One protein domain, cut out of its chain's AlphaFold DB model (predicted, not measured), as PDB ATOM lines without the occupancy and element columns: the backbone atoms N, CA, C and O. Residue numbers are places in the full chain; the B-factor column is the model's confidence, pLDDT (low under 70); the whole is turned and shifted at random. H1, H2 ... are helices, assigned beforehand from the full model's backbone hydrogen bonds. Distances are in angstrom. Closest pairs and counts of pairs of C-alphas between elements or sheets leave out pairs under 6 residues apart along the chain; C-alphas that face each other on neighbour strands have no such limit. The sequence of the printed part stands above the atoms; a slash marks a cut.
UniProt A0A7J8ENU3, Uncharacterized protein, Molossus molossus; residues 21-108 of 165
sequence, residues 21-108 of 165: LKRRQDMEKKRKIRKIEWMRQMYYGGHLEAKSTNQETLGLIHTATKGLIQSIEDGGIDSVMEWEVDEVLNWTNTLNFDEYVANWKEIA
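This is residues 21 to 108 of the 165 residues of an uncharacterized protein of Molossus molossus (UniProt A0A7J8ENU3). A small body of three helices, the H2-H3 hairpin with H1 packed slantwise on H3, has an arm at either end: residues 21 to 27 of H1 stick out at one, residues 100 to 108 of H4 at the other. The 88 printed residues, all helix in class, hold H1, H2, H3 and H4 in that order and no named strand. The whole is loose, with a radius of gyration of the C-alphas of 16.0 A, spanning 55 by 28 by 20 A.

Find C-alpha 21 at (332.073, 279.510, 196.990); from there H1 runs 34.9 A to residue 44. H2, residues 55 to 75, covers 29.8 A. H3 is residues 82 to 93; H4, residues 97 to 108, ends at C-alpha 108, (324.972, 308.934, 242.362).

Look at C-alphas 65 and 88, the closest of the hairpin H2 and H3, 6.3 A apart; these helices touch at a shallow tilt of 32 degrees, opposite ways. H1 touches H3 with residues 32 to 39 alone, closest at C-alphas 32 and 82, 5.9 A. H4 is apart from H1, H2 and H3. In each helix every O i to N i+4 pair is within hydrogen-bond range.

The printed part has no cut and no long link; pLDDT is under 70 at residue 95.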
ATOM      1  N   LEU A  21     331.616 280.260 195.821       94.81
ATOM      2  CA  LEU A  21     332.073 279.510 196.990       94.81
ATOM      3  C   LEU A  21     333.521 279.870 197.330       94.81
ATOM      4  O   LEU A  21     333.814 280.228 198.466       94.81
ATOM      5  N   LYS A  22     334.400 279.870 196.319       93.19
ATOM      6  CA  LYS A  22     335.813 280.219 196.502       93.19
ATOM      7  C   LYS A  22     335.984 281.650 197.009       93.19
ATOM      8  O   LYS A  22     336.725 281.877 197.953       93.19
ATOM      9  N   ARG A  23     335.219 282.602 196.467       92.94
ATOM     10  CA  ARG A  23     335.231 283.991 196.952       92.94
ATOM     11  C   ARG A  23     334.809 284.122 198.416       92.94
ATOM     12  O   ARG A  23     335.420 284.904 199.134       92.94
ATOM     13  N   ARG A  24     333.785 283.383 198.864       92.62
ATOM     14  CA  ARG A  24     333.384 283.382 200.284       92.62
ATOM     15  C   ARG A  24     334.508 282.854 201.172       92.62
ATOM     16  O   ARG A  24     334.880 283.534 202.120       92.62
ATOM     17  N   GLN A  25     335.112 281.730 200.792       92.25
ATOM     18  CA  GLN A  25     336.251 281.152 201.512       92.25
ATOM     19  C   GLN A  25     337.448 282.111 201.567       92.25
ATOM     20  O   GLN A  25     338.052 282.284 202.621       92.25
ATOM     21  N   ASP A  26     337.782 282.773 200.457       92.44
ATOM     22  CA  ASP A  26     338.880 283.744 200.413       92.44
ATOM     23  C   ASP A  26     338.601 284.952 201.323       92.44
ATOM     24  O   ASP A  26     339.508 285.457 201.988       92.44
ATOM     25  N   MET A  27     337.348 285.414 201.378       90.56
ATOM     26  CA  MET A  27     336.926 286.501 202.265       90.56
ATOM     27  C   MET A  27     336.987 286.103 203.741       90.56
ATOM     28  O   MET A  27     337.464 286.897 204.550       90.56
ATOM     29  N   GLU A  28     336.554 284.890 204.087       90.69
ATOM     30  CA  GLU A  28     336.642 284.338 205.446       90.69
ATOM     31  C   GLU A  28     338.100 284.182 205.884       90.69
ATOM     32  O   GLU A  28     338.484 284.689 206.934       90.69
ATOM     33  N   LYS A  29     338.964 283.618 205.032       90.94
ATOM     34  CA  LYS A  29     340.409 283.533 205.299       90.94
ATOM     35  C   LYS A  29     341.032 284.911 205.507       90.94
ATOM     36  O   LYS A  29     341.746 285.127 206.480       90.94
ATOM     37  N   LYS A  30     340.722 285.882 204.640       91.62
ATOM     38  CA  LYS A  30     341.183 287.273 204.795       91.62
ATOM     39  C   LYS A  30     340.649 287.931 206.064       91.62
ATOM     40  O   LYS A  30     341.319 288.795 206.624       91.62
ATOM     41  N   ARG A  31     339.427 287.604 206.487       91.75
ATOM     42  CA  ARG A  31     338.842 288.096 207.739       91.75
ATOM     43  C   ARG A  31     339.598 287.518 208.932       91.75
ATOM     44  O   ARG A  31     340.056 288.304 209.755       91.75
ATOM     45  N   LYS A  32     339.812 286.201 208.961       91.88
ATOM     46  CA  LYS A  32     340.585 285.509 209.999       91.88
ATOM     47  C   LYS A  32     342.004 286.068 210.116       91.88
ATOM     48  O   LYS A  32     342.402 286.471 211.202       91.88
ATOM     49  N   ILE A  33     342.731 286.175 208.998       92.44
ATOM     50  CA  ILE A  33     344.099 286.723 208.969       92.44
ATOM     51  C   ILE A  33     344.121 288.134 209.554       92.44
ATOM     52  O   ILE A  33     344.880 288.402 210.475       92.44
ATOM     53  N   ARG A  34     343.252 289.031 209.069       92.19
ATOM     54  CA  ARG A  34     343.199 290.413 209.568       92.19
ATOM     55  C   ARG A  34     342.853 290.489 211.049       92.19
ATOM     56  O   ARG A  34     343.402 291.334 211.740       92.19
ATOM     57  N   LYS A  35     341.957 289.627 211.529       92.12
ATOM     58  CA  LYS A  35     341.574 289.573 212.942       92.12
ATOM     59  C   LYS A  35     342.752 289.149 213.824       92.12
ATOM     60  O   LYS A  35     343.017 289.805 214.824       92.12
ATOM     61  N   ILE A  36     343.478 288.105 213.426       91.62
ATOM     62  CA  ILE A  36     344.676 287.632 214.133       91.62
ATOM     63  C   ILE A  36     345.776 288.694 214.115       91.62
ATOM     64  O   ILE A  36     346.344 289.002 215.159       91.62
ATOM     65  N   GLU A  37     346.044 289.283 212.949       92.00
ATOM     66  CA  GLU A  37     347.037 290.348 212.790       92.00
ATOM     67  C   GLU A  37     346.708 291.536 213.700       92.00
ATOM     68  O   GLU A  37     347.569 292.032 214.424       92.00
ATOM     69  N   TRP A  38     345.438 291.945 213.717       91.44
ATOM     70  CA  TRP A  38     344.963 293.017 214.574       91.44
ATOM     71  C   TRP A  38     345.157 292.681 216.056       91.44
ATOM     72  O   TRP A  38     345.785 293.461 216.763       91.44
ATOM     73  N   MET A  39     344.726 291.503 216.522       90.88
ATOM     74  CA  MET A  39     344.946 291.066 217.909       90.88
ATOM     75  C   MET A  39     346.438 291.062 218.278       90.88
ATOM     76  O   MET A  39     346.810 291.535 219.351       90.88
ATOM     77  N   ARG A  40     347.304 290.574 217.379       90.81
ATOM     78  CA  ARG A  40     348.760 290.548 217.574       90.81
ATOM     79  C   ARG A  40     349.331 291.958 217.718       90.81
ATOM     80  O   ARG A  40     350.126 292.204 218.623       90.81
ATOM     81  N   GLN A  41     348.904 292.891 216.866       89.94
ATOM     82  CA  GLN A  41     349.277 294.300 216.988       89.94
ATOM     83  C   GLN A  41     348.786 294.904 218.301       89.94
ATOM     84  O   GLN A  41     349.552 295.599 218.964       89.94
ATOM     85  N   MET A  42     347.550 294.605 218.711       87.31
ATOM     86  CA  MET A  42     347.011 295.112 219.970       87.31
ATOM     87  C   MET A  42     347.806 294.615 221.180       87.31
ATOM     88  O   MET A  42     348.063 295.388 222.104       87.31
ATOM     89  N   TYR A  43     348.213 293.343 221.161       88.62
ATOM     90  CA  TYR A  43     349.000 292.732 222.227       88.62
ATOM     91  C   TYR A  43     350.382 293.369 222.363       88.62
ATOM     92  O   TYR A  43     350.721 293.876 223.429       88.62
ATOM     93  N   TYR A  44     351.164 293.407 221.281       88.06
ATOM     94  CA  TYR A  44     352.512 293.984 221.320       88.06
ATOM     95  C   TYR A  44     352.505 295.507 221.475       88.06
ATOM     96  O   TYR A  44     353.433 296.071 222.048       88.06
ATOM     97  N   GLY A  45     351.451 296.173 221.002       86.06
ATOM     98  CA  GLY A  45     351.230 297.598 221.219       86.06
ATOM     99  C   GLY A  45     350.780 297.943 222.638       86.06
ATOM    100  O   GLY A  45     350.645 299.124 222.938       86.06
ATOM    101  N   GLY A  46     350.510 296.957 223.500       78.62
ATOM    102  CA  GLY A  46     350.122 297.180 224.893       78.62
ATOM    103  C   GLY A  46     348.730 297.781 225.090       78.62
ATOM    104  O   GLY A  46     348.456 298.268 226.174       78.62
ATOM    105  N   HIS A  47     347.848 297.769 224.079       75.31
ATOM    106  CA  HIS A  47     346.454 298.197 224.291       75.31
ATOM    107  C   HIS A  47     345.469 297.019 224.370       75.31
ATOM    108  O   HIS A  47     344.259 297.232 224.458       75.31
ATOM    109  N   LEU A  48     345.958 295.777 224.333       79.38
ATOM    110  CA  LEU A  48     345.160 294.595 224.649       79.38
ATOM    111  C   LEU A  48     345.178 294.358 226.166       79.38
ATOM    112  O   LEU A  48     345.821 293.434 226.663       79.38
ATOM    113  N   GLU A  49     344.503 295.239 226.900       75.81
ATOM    114  CA  GLU A  49     344.391 295.175 228.357       75.81
ATOM    115  C   GLU A  49     342.970 294.796 228.763       75.81
ATOM    116  O   GLU A  49     341.998 295.447 228.375       75.81
ATOM    117  N   ALA A  50     342.853 293.734 229.559       79.38
ATOM    118  CA  ALA A  50     341.578 293.345 230.129       79.38
ATOM    119  C   ALA A  50     341.148 294.363 231.191       79.38
ATOM    120  O   ALA A  50     341.899 294.689 232.107       79.38
ATOM    121  N   LYS A  51     339.907 294.840 231.094       75.75
ATOM    122  CA  LYS A  51     339.304 295.718 232.100       75.75
ATOM    123  C   LYS A  51     338.621 294.842 233.145       75.75
ATOM    124  O   LYS A  51     337.435 294.559 233.037       75.75
ATOM    125  N   SER A  52     339.371 294.337 234.119       74.56
ATOM    126  CA  SER A  52     338.807 293.566 235.234       74.56
ATOM    127  C   SER A  52     339.400 294.015 236.562       74.56
ATOM    128  O   SER A  52     340.599 294.255 236.662       74.56
ATOM    129  N   THR A  53     338.561 294.095 237.595       72.06
ATOM    130  CA  THR A  53     338.988 294.419 238.966       72.06
ATOM    131  C   THR A  53     339.720 293.244 239.620       72.06
ATOM    132  O   THR A  53     340.533 293.440 240.520       72.06
ATOM    133  N   ASN A  54     339.442 292.011 239.182       81.12
ATOM    134  CA  ASN A  54     340.041 290.813 239.758       81.12
ATOM    135  C   ASN A  54     341.388 290.505 239.089       81.12
ATOM    136  O   ASN A  54     341.448 290.124 237.918       81.12
ATOM    137  N   GLN A  55     342.464 290.609 239.869       83.56
ATOM    138  CA  GLN A  55     343.827 290.323 239.428       83.56
ATOM    139  C   GLN A  55     344.020 288.874 238.945       83.56
ATOM    140  O   GLN A  55     344.807 288.644 238.026       83.56
ATOM    141  N   GLU A  56     343.290 287.904 239.501       86.00
ATOM    142  CA  GLU A  56     343.312 286.514 239.029       86.00
ATOM    143  C   GLU A  56     342.721 286.406 237.620       86.00
ATOM    144  O   GLU A  56     343.333 285.814 236.731       86.00
ATOM    145  N   THR A  57     341.572 287.048 237.384       85.19
ATOM    146  CA  THR A  57     340.923 287.095 236.067       85.19
ATOM    147  C   THR A  57     341.817 287.776 235.034       85.19
ATOM    148  O   THR A  57     341.968 287.264 233.925       85.19
ATOM    149  N   LEU A  58     342.474 288.882 235.402       86.56
ATOM    150  CA  LEU A  58     343.474 289.531 234.548       86.56
ATOM    151  C   LEU A  58     344.608 288.565 234.187       86.56
ATOM    152  O   LEU A  58     344.951 288.424 233.014       86.56
ATOM    153  N   GLY A  59     345.162 287.863 235.180       88.19
ATOM    154  CA  GLY A  59     346.230 286.886 234.975       88.19
ATOM    155  C   GLY A  59     345.831 285.761 234.018       88.19
ATOM    156  O   GLY A  59     346.611 285.405 233.129       88.19
ATOM    157  N   LEU A  60     344.607 285.244 234.142       90.38
ATOM    158  CA  LEU A  60     344.063 284.222 233.245       90.38
ATOM    159  C   LEU A  60     343.930 284.741 231.809       90.38
ATOM    160  O   LEU A  60     344.392 284.075 230.882       90.38
ATOM    161  N   ILE A  61     343.376 285.943 231.618       88.88
ATOM    162  CA  ILE A  61     343.201 286.540 230.285       88.88
ATOM    163  C   ILE A  61     344.557 286.821 229.630       88.88
ATOM    164  O   ILE A  61     344.753 286.489 228.460       88.88
ATOM    165  N   HIS A  62     345.524 287.363 230.373       90.25
ATOM    166  CA  HIS A  62     346.872 287.598 229.852       90.25
ATOM    167  C   HIS A  62     347.583 286.292 229.485       90.25
ATOM    168  O   HIS A  62     348.229 286.219 228.440       90.25
ATOM    169  N   THR A  63     347.440 285.252 230.308       92.81
ATOM    170  CA  THR A  63     348.042 283.936 230.047       92.81
ATOM    171  C   THR A  63     347.419 283.280 228.818       92.81
ATOM    172  O   THR A  63     348.151 282.800 227.951       92.81
ATOM    173  N   ALA A  64     346.090 283.321 228.694       92.25
ATOM    174  CA  ALA A  64     345.368 282.808 227.532       92.25
ATOM    175  C   ALA A  64     345.773 283.548 226.250       92.25
ATOM    176  O   ALA A  64     346.152 282.921 225.265       92.25
ATOM    177  N   THR A  65     345.790 284.884 226.292       91.88
ATOM    178  CA  THR A  65     346.231 285.731 225.173       91.88
ATOM    179  C   THR A  65     347.660 285.398 224.744       91.88
ATOM    180  O   THR A  65     347.929 285.213 223.559       91.88
ATOM    181  N   LYS A  66     348.581 285.272 225.708       92.44
ATOM    182  CA  LYS A  66     349.982 284.935 225.436       92.44
ATOM    183  C   LYS A  66     350.122 283.550 224.801       92.44
ATOM    184  O   LYS A  66     350.841 283.410 223.817       92.44
ATOM    185  N   GLY A  67     349.429 282.543 225.334       93.31
ATOM    186  CA  GLY A  67     349.448 281.184 224.786       93.31
ATOM    187  C   GLY A  67     348.888 281.113 223.363       93.31
ATOM    188  O   GLY A  67     349.435 280.408 222.513       93.31
ATOM    189  N   LEU A  68     347.850 281.903 223.076       92.50
ATOM    190  CA  LEU A  68     347.260 281.994 221.744       92.50
ATOM    191  C   LEU A  68     348.243 282.589 220.728       92.50
ATOM    192  O   LEU A  68     348.408 282.051 219.635       92.50
ATOM    193  N   ILE A  69     348.935 283.669 221.099       91.50
ATOM    194  CA  ILE A  69     349.931 284.327 220.241       91.50
ATOM    195  C   ILE A  69     351.127 283.414 219.990       91.50
ATOM    196  O   ILE A  69     351.534 283.273 218.842       91.50
ATOM    197  N   GLN A  70     351.623 282.734 221.025       93.56
ATOM    198  CA  GLN A  70     352.700 281.753 220.886       93.56
ATOM    199  C   GLN A  70     352.323 280.645 219.888       93.56
ATOM    200  O   GLN A  70     353.104 280.310 219.005       93.56
ATOM    201  N   SER A  71     351.087 280.139 219.959       93.44
ATOM    202  CA  SER A  71     350.589 279.114 219.028       93.44
ATOM    203  C   SER A  71     350.547 279.613 217.578       93.44
ATOM    204  O   SER A  71     350.865 278.868 216.652       93.44
ATOM    205  N   ILE A  72     350.192 280.885 217.365       92.31
ATOM    206  CA  ILE A  72     350.209 281.517 216.037       92.31
ATOM    207  C   ILE A  72     351.644 281.693 215.524       92.31
ATOM    208  O   ILE A  72     351.879 281.554 214.325       92.31
ATOM    209  N   GLU A  73     352.596 282.015 216.396       90.88
ATOM    210  CA  GLU A  73     353.998 282.219 216.020       90.88
ATOM    211  C   GLU A  73     354.706 280.899 215.692       90.88
ATOM    212  O   GLU A  73     355.423 280.832 214.694       90.88
ATOM    213  N   ASP A  74     354.436 279.840 216.458       92.75
ATOM    214  CA  ASP A  74     355.062 278.527 216.272       92.75
ATOM    215  C   ASP A  74     354.386 277.701 215.161       92.75
ATOM    216  O   ASP A  74     355.057 277.014 214.387       92.75
ATOM    217  N   GLY A  75     353.051 277.754 215.069       88.75
ATOM    218  CA  GLY A  75     352.240 276.928 214.164       88.75
ATOM    219  C   GLY A  75     351.610 277.674 212.983       88.75
ATOM    220  O   GLY A  75     350.982 277.055 212.121       88.75
ATOM    221  N   GLY A  76     351.758 278.998 212.916       89.44
ATOM    222  CA  GLY A  76     351.138 279.849 211.902       89.44
ATOM    223  C   GLY A  76     349.650 280.144 212.148       89.44
ATOM    224  O   GLY A  76     349.012 279.647 213.073       89.44
ATOM    225  N   ILE A  77     349.057 280.951 211.261       85.56
ATOM    226  CA  ILE A  77     347.653 281.420 211.335       85.56
ATOM    227  C   ILE A  77     346.616 280.283 211.336       85.56
ATOM    228  O   ILE A  77     345.499 280.451 211.835       85.56
ATOM    229  N   ASP A  78     346.960 279.126 210.779       87.94
ATOM    230  CA  ASP A  78     346.071 277.964 210.744       87.94
ATOM    231  C   ASP A  78     346.117 277.129 212.032       87.94
ATOM    232  O   ASP A  78     345.240 276.291 212.220       87.94
ATOM    233  N   SER A  79     347.052 277.411 212.951       90.81
ATOM    234  CA  SER A  79     347.150 276.734 214.253       90.81
ATOM    235  C   SER A  79     346.023 277.090 215.221       90.81
ATOM    236  O   SER A  79     345.806 276.365 216.187       90.81
ATOM    237  N   VAL A  80     345.343 278.214 214.998       88.62
ATOM    238  CA  VAL A  80     344.315 278.746 215.895       88.62
ATOM    239  C   VAL A  80     343.031 278.974 215.115       88.62
ATOM    240  O   VAL A  80     343.049 279.429 213.967       88.62
ATOM    241  N   MET A  81     341.895 278.665 215.723       88.88
ATOM    242  CA  MET A  81     340.581 278.865 215.131       88.88
ATOM    243  C   MET A  81     340.076 280.293 215.353       88.88
ATOM    244  O   MET A  81     340.378 280.939 216.350       88.88
ATOM    245  N   GLU A  82     339.267 280.808 214.419       85.56
ATOM    246  CA  GLU A  82     338.756 282.189 214.516       85.56
ATOM    247  C   GLU A  82     337.946 282.423 215.801       85.56
ATOM    248  O   GLU A  82     338.049 283.494 216.394       85.56
ATOM    249  N   TRP A  83     337.196 281.416 216.257       90.69
ATOM    250  CA  TRP A  83     336.398 281.513 217.480       90.69
ATOM    251  C   TRP A  83     337.260 281.647 218.745       90.69
ATOM    252  O   TRP A  83     336.845 282.331 219.670       90.69
ATOM    253  N   GLU A  84     338.462 281.059 218.789       90.62
ATOM    254  CA  GLU A  84     339.384 281.185 219.934       90.62
ATOM    255  C   GLU A  84     339.907 282.619 220.047       90.62
ATOM    256  O   GLU A  84     340.001 283.185 221.135       90.62
ATOM    257  N   VAL A  85     340.195 283.225 218.894       91.62
ATOM    258  CA  VAL A  85     340.591 284.632 218.789       91.62
ATOM    259  C   VAL A  85     339.442 285.540 219.216       91.62
ATOM    260  O   VAL A  85     339.665 286.488 219.963       91.62
ATOM    261  N   ASP A  86     338.215 285.252 218.773       91.25
ATOM    262  CA  ASP A  86     337.027 286.010 219.177       91.25
ATOM    263  C   ASP A  86     336.760 285.918 220.673       91.25
ATOM    264  O   ASP A  86     336.429 286.926 221.290       91.25
ATOM    265  N   GLU A  87     336.947 284.741 221.258       90.44
ATOM    266  CA  GLU A  87     336.773 284.528 222.687       90.44
ATOM    267  C   GLU A  87     337.778 285.372 223.478       90.44
ATOM    268  O   GLU A  87     337.385 286.168 224.329       90.44
ATOM    269  N   VAL A  88     339.073 285.290 223.149       89.69
ATOM    270  CA  VAL A  88     340.114 286.096 223.808       89.69
ATOM    271  C   VAL A  88     339.854 287.594 223.635       89.69
ATOM    272  O   VAL A  88     339.912 288.351 224.607       89.69
ATOM    273  N   LEU A  89     339.503 288.035 222.424       89.31
ATOM    274  CA  LEU A  89     339.140 289.428 222.173       89.31
ATOM    275  C   LEU A  89     337.917 289.852 222.986       89.31
ATOM    276  O   LEU A  89     337.903 290.954 223.530       89.31
ATOM    277  N   ASN A  90     336.908 288.993 223.106       88.81
ATOM    278  CA  ASN A  90     335.741 289.263 223.925       88.81
ATOM    279  C   ASN A  90     336.144 289.426 225.394       88.81
ATOM    280  O   ASN A  90     335.811 290.443 225.989       88.81
ATOM    281  N   TRP A  91     336.944 288.521 225.960       85.31
ATOM    282  CA  TRP A  91     337.403 288.625 227.351       85.31
ATOM    283  C   TRP A  91     338.242 289.873 227.626       85.31
ATOM    284  O   TRP A  91     338.066 290.509 228.662       85.31
ATOM    285  N   THR A  92     339.112 290.267 226.694       83.88
ATOM    286  CA  THR A  92     339.907 291.501 226.838       83.88
ATOM    287  C   THR A  92     339.058 292.773 226.743       83.88
ATOM    288  O   THR A  92     339.353 293.752 227.420       83.88
ATOM    289  N   ASN A  93     337.973 292.757 225.961       81.88
ATOM    290  CA  ASN A  93     337.112 293.926 225.747       81.88
ATOM    291  C   ASN A  93     335.847 293.956 226.621       81.88
ATOM    292  O   ASN A  93     335.147 294.971 226.631       81.88
ATOM    293  N   THR A  94     335.518 292.865 227.318       79.56
ATOM    294  CA  THR A  94     334.311 292.787 228.150       79.56
ATOM    295  C   THR A  94     334.378 293.837 229.257       79.56
ATOM    296  O   THR A  94     335.419 294.061 229.874       79.56
ATOM    297  N   LEU A  95     333.252 294.517 229.483       67.12
ATOM    298  CA  LEU A  95     333.148 295.607 230.445       67.12
ATOM    299  C   LEU A  95     333.322 295.097 231.884       67.12
ATOM    300  O   LEU A  95     332.693 294.119 232.288       67.12
ATOM    301  N   ASN A  96     334.103 295.825 232.678       73.12
ATOM    302  CA  ASN A  96     334.201 295.617 234.115       73.12
ATOM    303  C   ASN A  96     332.913 296.079 234.817       73.12
ATOM    304  O   ASN A  96     332.736 297.269 235.093       73.12
ATOM    305  N   PHE A  97     331.986 295.158 235.088       72.06
ATOM    306  CA  PHE A  97     330.720 295.502 235.746       72.06
ATOM    307  C   PHE A  97     330.923 296.104 237.140       72.06
ATOM    308  O   PHE A  97     330.200 297.028 237.506       72.06
ATOM    309  N   ASP A  98     331.912 295.628 237.896       75.12
ATOM    310  CA  ASP A  98     332.178 296.118 239.249       75.12
ATOM    311  C   ASP A  98     332.676 297.565 239.235       75.12
ATOM    312  O   ASP A  98     332.192 298.395 240.003       75.12
ATOM    313  N   GLU A  99     333.583 297.894 238.316       77.56
ATOM    314  CA  GLU A  99     334.059 299.266 238.098       77.56
ATOM    315  C   GLU A  99     332.928 300.183 237.626       77.56
ATOM    316  O   GLU A  99     332.780 301.295 238.133       77.56
ATOM    317  N   TYR A 100     332.080 299.705 236.711       80.06
ATOM    318  CA  TYR A 100     330.904 300.452 236.274       80.06
ATOM    319  C   TYR A 100     329.956 300.752 237.444       80.06
ATOM    320  O   TYR A 100     329.540 301.896 237.622       80.06
ATOM    321  N   VAL A 101     329.629 299.749 238.268       81.19
ATOM    322  CA  VAL A 101     328.745 299.913 239.431       81.19
ATOM    323  C   VAL A 101     329.382 300.817 240.486       81.19
ATOM    324  O   VAL A 101     328.672 301.626 241.082       81.19
ATOM    325  N   ALA A 102     330.691 300.713 240.718       81.38
ATOM    326  CA  ALA A 102     331.418 301.573 241.646       81.38
ATOM    327  C   ALA A 102     331.396 303.040 241.193       81.38
ATOM    328  O   ALA A 102     330.964 303.898 241.961       81.38
ATOM    329  N   ASN A 103     331.753 303.314 239.936       79.25
ATOM    330  CA  ASN A 103     331.716 304.658 239.354       79.25
ATOM    331  C   ASN A 103     330.287 305.227 239.338       79.25
ATOM    332  O   ASN A 103     330.054 306.375 239.707       79.25
ATOM    333  N   TRP A 104     329.291 304.415 238.972       85.75
ATOM    334  CA  TRP A 104     327.893 304.842 239.009       85.75
ATOM    335  C   TRP A 104     327.427 305.177 240.432       85.75
ATOM    336  O   TRP A 104     326.782 306.206 240.635       85.75
ATOM    337  N   LYS A 105     327.778 304.349 241.427       83.50
ATOM    338  CA  LYS A 105     327.488 304.625 242.843       83.50
ATOM    339  C   LYS A 105     328.179 305.894 243.320       83.50
ATOM    340  O   LYS A 105     327.543 306.676 244.020       83.50
ATOM    341  N   GLU A 106     329.436 306.111 242.949       79.62
ATOM    342  CA  GLU A 106     330.175 307.329 243.278       79.62
ATOM    343  C   GLU A 106     329.437 308.558 242.739       79.62
ATOM    344  O   GLU A 106     329.031 309.405 243.529       79.62
ATOM    345  N   ILE A 107     329.128 308.593 241.440       81.00
ATOM    346  CA  ILE A 107     328.402 309.702 240.799       81.00
ATOM    347  C   ILE A 107     327.023 309.930 241.440       81.00
ATOM    348  O   ILE A 107     326.596 311.072 241.611       81.00
ATOM    349  N   ALA A 108     326.317 308.855 241.797       79.56
ATOM    350  CA  ALA A 108     324.972 308.934 242.362       79.56
ATOM    351  C   ALA A 108     324.937 309.332 243.849       79.56
ATOM    352  O   ALA A 108     323.893 309.781 244.322       79.56
TER     353      ALA A 108